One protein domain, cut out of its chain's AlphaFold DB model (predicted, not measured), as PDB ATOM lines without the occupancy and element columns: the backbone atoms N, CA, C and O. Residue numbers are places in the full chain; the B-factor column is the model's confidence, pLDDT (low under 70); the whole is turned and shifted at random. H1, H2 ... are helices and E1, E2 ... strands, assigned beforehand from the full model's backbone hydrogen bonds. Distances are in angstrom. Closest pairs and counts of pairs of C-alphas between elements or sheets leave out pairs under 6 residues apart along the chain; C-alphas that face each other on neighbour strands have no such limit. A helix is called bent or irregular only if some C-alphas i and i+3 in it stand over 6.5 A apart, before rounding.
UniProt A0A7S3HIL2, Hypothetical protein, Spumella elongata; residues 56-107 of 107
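AT A GLANCE: This is residues 56 to 107 of the 107 residues of the protein "Hypothetical protein" of Spumella elongata (UniProt A0A7S3HIL2). Look first for a small body in which a two-stranded hairpin, E1 and E2, has the irregular helix H1 packed over one face, running much the same way as E1. From this body the chain leads away to a second helix, H2, and residues 90 to 107, H2 and the tail after it, stick out as a free arm. You are reading 52 residues, with two named strands and two named helices in the order E1, E2, H1, H2; the sheet E1 - E2 is antiparallel, and the class is mixed, helices and strands. The whole is loose, with a radius of gyration of the C-alphas of 14.1 A and spans of 37 by 27 by 18 A.

HOW THE PARTS SIT: Begin with E1, residues 59 to 62, and E2, residues 65 to 68, which form a hairpin of antiparallel neighbours with 156 degrees between their directions. Check N 60 and O 67, 2.9 A apart, and N 67 and O 60, 2.8 A apart, both within hydrogen-bond range. Next find H1, residues 71 to 82: its closest C-alphas to E2 are those of Thr 74 and Phe 67, 6.1 A apart. Its closest C-alphas to E1 are those of Ile 78 and Val 62, 7.4 A apart. Further along, H2, residues 90 to 97, is apart from E1, E2 and H1. In H2 every O i to N i+4 pair is within hydrogen-bond range, while in H1 6 of 8 are.

IN THESE COORDINATES: Find C-alpha 59 at (208.131, 199.179, 178.748), where E1 begins; E1 runs to C-alpha 62 over 10.1 A. E2 runs from C-alpha 65 to C-alpha 68, 9.9 A. H1 begins at C-alpha 71, at (207.586, 205.660, 185.023), and reaches C-alpha 82 after 15.2 A; it is irregular, with C-alphas 73 and 76 lying 7.5 A apart. H2 spans 10.4 A and ends at C-alpha 97, at (187.475, 192.182, 173.534).

THE WHOLE: The two C-alphas farthest apart are those of Leu 83 and Arg 107, at 41.7 A. Set aside residues 90 to 107, which stand free, and you have a body of 34 residues spanning 25 by 19 by 13 A, with a radius of gyration of 9.2 A. The printed part has no cut; the links E1 to E2 and E2 to H1 are tight, the link H1 to H2 is short, and no link is long. The mean pLDDT of the printed part is 89.3, and the one residue under 70 is Arg 107, the chain's last.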
ATOM      1  N   GLY A  56     207.773 199.401 172.034       94.12
ATOM      2  CA  GLY A  56     208.322 200.711 172.368       94.12
ATOM      3  C   GLY A  56     208.989 200.722 173.738       94.12
ATOM      4  O   GLY A  56     208.851 199.780 174.516       94.12
ATOM      5  N   VAL A  57     209.723 201.795 174.037       94.56
ATOM      6  CA  VAL A  57     210.405 201.989 175.323       94.56
ATOM      7  C   VAL A  57     210.062 203.354 175.937       94.56
ATOM      8  O   VAL A  57     209.837 204.302 175.180       94.56
ATOM      9  N   PRO A  58     210.051 203.476 177.278       94.56
ATOM     10  CA  PRO A  58     210.194 202.380 178.239       94.56
ATOM     11  C   PRO A  58     208.940 201.488 178.294       94.56
ATOM     12  O   PRO A  58     207.815 201.958 178.132       94.56
ATOM     13  N   THR A  59     209.167 200.186 178.483       96.19
ATOM     14  CA  THR A  59     208.131 199.179 178.748       96.19
ATOM     15  C   THR A  59     208.574 198.340 179.936       96.19
ATOM     16  O   THR A  59     209.687 197.812 179.936       96.19
ATOM     17  N   THR A  60     207.694 198.196 180.920       95.44
ATOM     18  CA  THR A  60     207.896 197.341 182.094       95.44
ATOM     19  C   THR A  60     206.971 196.137 181.994       95.44
ATOM     20  O   THR A  60     205.813 196.284 181.610       95.44
ATOM     21  N   THR A  61     207.465 194.946 182.334       94.38
ATOM     22  CA  THR A  61     206.660 193.714 182.319       94.38
ATOM     23  C   THR A  61     206.484 193.182 183.734       94.38
ATOM     24  O   THR A  61     207.477 193.003 184.437       94.38
ATOM     25  N   VAL A  62     205.242 192.907 184.136       93.62
ATOM     26  CA  VAL A  62     204.893 192.316 185.438       93.62
ATOM     27  C   VAL A  62     203.943 191.151 185.196       93.62
ATOM     28  O   VAL A  62     202.897 191.332 184.584       93.62
ATOM     29  N   ASP A  63     204.328 189.947 185.624       91.44
ATOM     30  CA  ASP A  63     203.543 188.713 185.448       91.44
ATOM     31  C   ASP A  63     203.049 188.475 184.004       91.44
ATOM     32  O   ASP A  63     201.947 187.986 183.768       91.44
ATOM     33  N   GLY A  64     203.882 188.835 183.020       90.62
ATOM     34  CA  GLY A  64     203.577 188.699 181.591       90.62
ATOM     35  C   GLY A  64     202.719 189.823 180.998       90.62
ATOM     36  O   GLY A  64     202.461 189.806 179.799       90.62
ATOM     37  N   GLU A  65     202.308 190.808 181.795       91.88
ATOM     38  CA  GLU A  65     201.587 191.993 181.327       91.88
ATOM     39  C   GLU A  65     202.537 193.171 181.093       91.88
ATOM     40  O   GLU A  65     203.427 193.439 181.903       91.88
ATOM     41  N   HIS A  66     202.347 193.880 179.978       94.69
ATOM     42  CA  HIS A  66     203.199 194.990 179.559       94.69
ATOM     43  C   HIS A  66     202.576 196.349 179.880       94.69
ATOM     44  O   HIS A  66     201.477 196.666 179.430       94.69
ATOM     45  N   PHE A  67     203.348 197.193 180.560       94.31
ATOM     46  CA  PHE A  67     203.031 198.588 180.841       94.31
ATOM     47  C   PHE A  67     203.972 199.471 180.023       94.31
ATOM     48  O   PHE A  67     205.170 199.539 180.302       94.31
ATOM     49  N   TRP A  68     203.438 200.112 178.983       95.75
ATOM     50  CA  TRP A  68     204.190 200.990 178.085       95.75
ATOM     51  C   TRP A  68     203.953 202.462 178.428       95.75
ATOM     52  O   TRP A  68     202.807 202.898 178.537       95.75
ATOM     53  N   GLY A  69     205.034 203.227 178.572       93.94
ATOM     54  CA  GLY A  69     204.995 204.633 178.979       93.94
ATOM     55  C   GLY A  69     206.063 204.941 180.020       93.94
ATOM     56  O   GLY A  69     206.715 204.033 180.535       93.94
ATOM     57  N   SER A  70     206.268 206.225 180.321       91.75
ATOM     58  CA  SER A  70     207.260 206.613 181.327       91.75
ATOM     59  C   SER A  70     206.883 206.076 182.712       91.75
ATOM     60  O   SER A  70     205.739 205.687 182.962       91.75
ATOM     61  N   GLU A  71     207.842 206.067 183.639       84.38
ATOM     62  CA  GLU A  71     207.586 205.660 185.023       84.38
ATOM     63  C   GLU A  71     206.425 206.461 185.639       84.38
ATOM     64  O   GLU A  71     205.543 205.886 186.269       84.38
ATOM     65  N   ALA A  72     206.361 207.768 185.368       86.38
ATOM     66  CA  ALA A  72     205.297 208.638 185.862       86.38
ATOM     67  C   ALA A  72     203.899 208.241 185.349       86.38
ATOM     68  O   ALA A  72     202.918 208.411 186.070       86.38
ATOM     69  N   ASP A  73     203.807 207.692 184.133       88.19
ATOM     70  CA  ASP A  73     202.534 207.288 183.521       88.19
ATOM     71  C   ASP A  73     202.084 205.895 183.989       88.19
ATOM     72  O   ASP A  73     200.891 205.596 184.080       88.19
ATOM     73  N   THR A  74     203.046 205.011 184.263       93.00
ATOM     74  CA  THR A  74     202.798 203.570 184.423       93.00
ATOM     75  C   THR A  74     202.809 203.097 185.874       93.00
ATOM     76  O   THR A  74     202.145 202.108 186.181       93.00
ATOM     77  N   MET A  75     203.497 203.797 186.783       93.94
ATOM     78  CA  MET A  75     203.759 203.301 188.142       93.94
ATOM     79  C   MET A  75     202.488 202.995 188.944       93.94
ATOM     80  O   MET A  75     202.400 201.943 189.571       93.94
ATOM     81  N   SER A  76     201.475 203.863 188.890       93.94
ATOM     82  CA  SER A  76     200.210 203.641 189.609       93.94
ATOM     83  C   SER A  76     199.455 202.398 189.118       93.94
ATOM     84  O   SER A  76     198.821 201.703 189.911       93.94
ATOM     85  N   HIS A  77     199.550 202.086 187.825       93.19
ATOM     86  CA  HIS A  77     198.932 200.905 187.221       93.19
ATOM     87  C   HIS A  77     199.688 199.626 187.598       93.19
ATOM     88  O   HIS A  77     199.071 198.627 187.963       93.19
ATOM     89  N   ILE A  78     201.023 199.681 187.589       94.38
ATOM     90  CA  ILE A  78     201.883 198.582 188.047       94.38
ATOM     91  C   ILE A  78     201.628 198.277 189.530       94.38
ATOM     92  O   ILE A  78     201.472 197.116 189.905       94.38
ATOM     93  N   GLU A  79     201.532 199.304 190.378       95.12
ATOM     94  CA  GLU A  79     201.201 199.137 191.795       95.12
ATOM     95  C   GLU A  79     199.825 198.483 191.968       95.12
ATOM     96  O   GLU A  79     199.691 197.510 192.712       95.12
ATOM     97  N   ALA A  80     198.806 198.971 191.251       93.81
ATOM     98  CA  ALA A  80     197.471 198.384 191.284       93.81
ATOM     99  C   ALA A  80     197.498 196.901 190.887       93.81
ATOM    100  O   ALA A  80     196.890 196.084 191.580       93.81
ATOM    101  N   LYS A  81     198.252 196.537 189.844       92.06
ATOM    102  CA  LYS A  81     198.440 195.147 189.412       92.06
ATOM    103  C   LYS A  81     199.051 194.280 190.512       92.06
ATOM    104  O   LYS A  81     198.467 193.260 190.873       92.06
ATOM    105  N   ILE A  82     200.182 194.706 191.076       94.00
ATOM    106  CA  ILE A  82     200.902 193.964 192.127       94.00
ATOM    107  C   ILE A  82     200.030 193.796 193.379       94.00
ATOM    108  O   ILE A  82     200.040 192.741 194.012       94.00
ATOM    109  N   LEU A  83     199.244 194.817 193.732       95.12
ATOM    110  CA  LEU A  83     198.332 194.779 194.878       95.12
ATOM    111  C   LEU A  83     197.003 194.058 194.591       95.12
ATOM    112  O   LEU A  83     196.157 193.992 195.485       95.12
ATOM    113  N   GLY A  84     196.784 193.556 193.371       91.62
ATOM    114  CA  GLY A  84     195.523 192.924 192.965       91.62
ATOM    115  C   GLY A  84     194.328 193.885 192.934       91.62
ATOM    116  O   GLY A  84     193.186 193.459 193.073       91.62
ATOM    117  N   LYS A  85     194.587 195.187 192.791       92.75
ATOM    118  CA  LYS A  85     193.603 196.279 192.706       92.75
ATOM    119  C   LYS A  85     193.464 196.823 191.285       92.75
ATOM    120  O   LYS A  85     193.051 197.968 191.108       92.75
ATOM    121  N   ASP A  86     193.853 196.031 190.292       89.06
ATOM    122  CA  ASP A  86     193.740 196.411 188.892       89.06
ATOM    123  C   ASP A  86     192.267 196.723 188.552       89.06
ATOM    124  O   ASP A  86     191.400 195.866 188.761       89.06
ATOM    125  N   PRO A  87     191.944 197.941 188.074       85.81
ATOM    126  CA  PRO A  87     190.580 198.283 187.683       85.81
ATOM    127  C   PRO A  87     190.099 197.518 186.438       85.81
ATOM    128  O   PRO A  87     188.895 197.511 186.160       85.81
ATOM    129  N   ILE A  88     191.006 196.903 185.674       84.62
ATOM    130  CA  ILE A  88     190.700 196.106 184.486       84.62
ATOM    131  C   ILE A  88     190.807 194.626 184.857       84.62
ATOM    132  O   ILE A  88     191.811 193.957 184.630       84.62
ATOM    133  N   ASP A  89     189.732 194.087 185.425       83.19
ATOM    134  CA  ASP A  89     189.646 192.653 185.680       83.19
ATOM    135  C   ASP A  89     189.308 191.846 184.409       83.19
ATOM    136  O   ASP A  89     188.989 192.372 183.334       83.19
ATOM    137  N   SER A  90     189.344 190.518 184.545       80.44
ATOM    138  CA  SER A  90     189.017 189.591 183.454       80.44
ATOM    139  C   SER A  90     187.618 189.805 182.852       80.44
ATOM    140  O   SER A  90     187.429 189.572 181.656       80.44
ATOM    141  N   ALA A  91     186.643 190.282 183.634       85.81
ATOM    142  CA  ALA A  91     185.282 190.520 183.165       85.81
ATOM    143  C   ALA A  91     185.190 191.815 182.341       85.81
ATOM    144  O   ALA A  91     184.557 191.832 181.280       85.81
ATOM    145  N   VAL A  92     185.855 192.887 182.784       87.62
ATOM    146  CA  VAL A  92     185.990 194.139 182.025       87.62
ATOM    147  C   VAL A  92     186.700 193.879 180.700       87.62
ATOM    148  O   VAL A  92     186.209 194.311 179.652       87.62
ATOM    149  N   PHE A  93     187.799 193.123 180.730       85.44
ATOM    150  CA  PHE A  93     188.550 192.767 179.531       85.44
ATOM    151  C   PHE A  93     187.714 191.933 178.548       85.44
ATOM    152  O   PHE A  93     187.640 192.273 177.366       85.44
ATOM    153  N   ALA A  94     187.021 190.892 179.026       88.31
ATOM    154  CA  ALA A  94     186.152 190.055 178.193       88.31
ATOM    155  C   ALA A  94     185.021 190.858 177.527       88.31
ATOM    156  O   ALA A  94     184.651 190.602 176.381       88.31
ATOM    157  N   ARG A  95     184.485 191.869 178.220       90.31
ATOM    158  CA  ARG A  95     183.503 192.778 177.625       90.31
ATOM    159  C   ARG A  95     184.118 193.576 176.481       90.31
ATOM    160  O   ARG A  95     183.501 193.678 175.429       90.31
ATOM    161  N   TRP A  96     185.303 194.152 176.666       88.19
ATOM    162  CA  TRP A  96     185.931 195.003 175.651       88.19
ATOM    163  C   TRP A  96     186.458 194.233 174.441       88.19
ATOM    164  O   TRP A  96     186.343 194.733 173.325       88.19
ATOM    165  N   SER A  97     186.955 193.011 174.629       86.38
ATOM    166  CA  SER A  97     187.475 192.182 173.534       86.38
ATOM    167  C   SER A  97     186.405 191.749 172.522       86.38
ATOM    168  O   SER A  97     186.738 191.375 171.399       86.38
ATOM    169  N   THR A  98     185.123 191.833 172.891       89.50
ATOM    170  CA  THR A  98     183.983 191.497 172.020       89.50
ATOM    171  C   THR A  98     183.345 192.711 171.340       89.50
ATOM    172  O   THR A  98     182.466 192.544 170.492       89.50
ATOM    173  N   ILE A  99     183.776 193.934 171.667       90.19
ATOM    174  CA  ILE A  99     183.241 195.146 171.037       90.19
ATOM    175  C   ILE A  99     183.743 195.210 169.593       90.19
ATOM    176  O   ILE A  99     184.939 195.345 169.335       90.19
ATOM    177  N   ALA A 100     182.814 195.140 168.639       86.19
ATOM    178  CA  ALA A 100     183.137 195.284 167.228       86.19
ATOM    179  C   ALA A 100     183.705 196.685 166.948       86.19
ATOM    180  O   ALA A 100     183.110 197.697 167.326       86.19
ATOM    181  N   ALA A 101     184.843 196.743 166.251       86.50
ATOM    182  CA  ALA A 101     185.419 198.006 165.810       86.50
ATOM    183  C   ALA A 101     184.423 198.747 164.901       86.50
ATOM    184  O   ALA A 101     184.029 198.242 163.851       86.50
ATOM    185  N   SER A 102     184.020 199.954 165.299       85.94
ATOM    186  CA  SER A 102     183.044 200.769 164.561       85.94
ATOM    187  C   SER A 102     183.660 201.566 163.405       85.94
ATOM    188  O   SER A 102     182.937 202.112 162.575       85.94
ATOM    189  N   ALA A 103     184.991 201.620 163.324       84.69
ATOM    190  CA  ALA A 103     185.730 202.262 162.247       84.69
ATOM    191  C   ALA A 103     187.030 201.499 161.960       84.69
ATOM    192  O   ALA A 103     187.719 201.051 162.875       84.69
ATOM    193  N   GLY A 104     187.383 201.385 160.679       83.62
ATOM    194  CA  GLY A 104     188.637 200.792 160.222       83.62
ATOM    195  C   GLY A 104     189.233 201.618 159.087       83.62
ATOM    196  O   GLY A 104     188.514 202.105 158.215       83.62
ATOM    197  N   ARG A 105     190.555 201.802 159.091       79.75
ATOM    198  CA  ARG A 105     191.264 202.469 157.992       79.75
ATOM    199  C   ARG A 105     191.401 201.474 156.834       79.75
ATOM    200  O   ARG A 105     191.989 200.410 157.024       79.75
ATOM    201  N   LYS A 106     190.870 201.802 155.646       71.12
ATOM    202  CA  LYS A 106     191.175 201.036 154.424       71.12
ATOM    203  C   LYS A 106     192.683 201.122 154.180       71.12
ATOM    204  O   LYS A 106     193.222 202.229 154.167       71.12
ATOM    205  N   ARG A 107     193.334 199.963 154.089       60.28
ATOM    206  CA  ARG A 107     194.728 199.862 153.650       60.28
ATOM    207  C   ARG A 107     194.848 200.242 152.183       60.28
ATOM    208  O   ARG A 107     193.881 199.958 151.439       60.28
TER     209      ARG A 107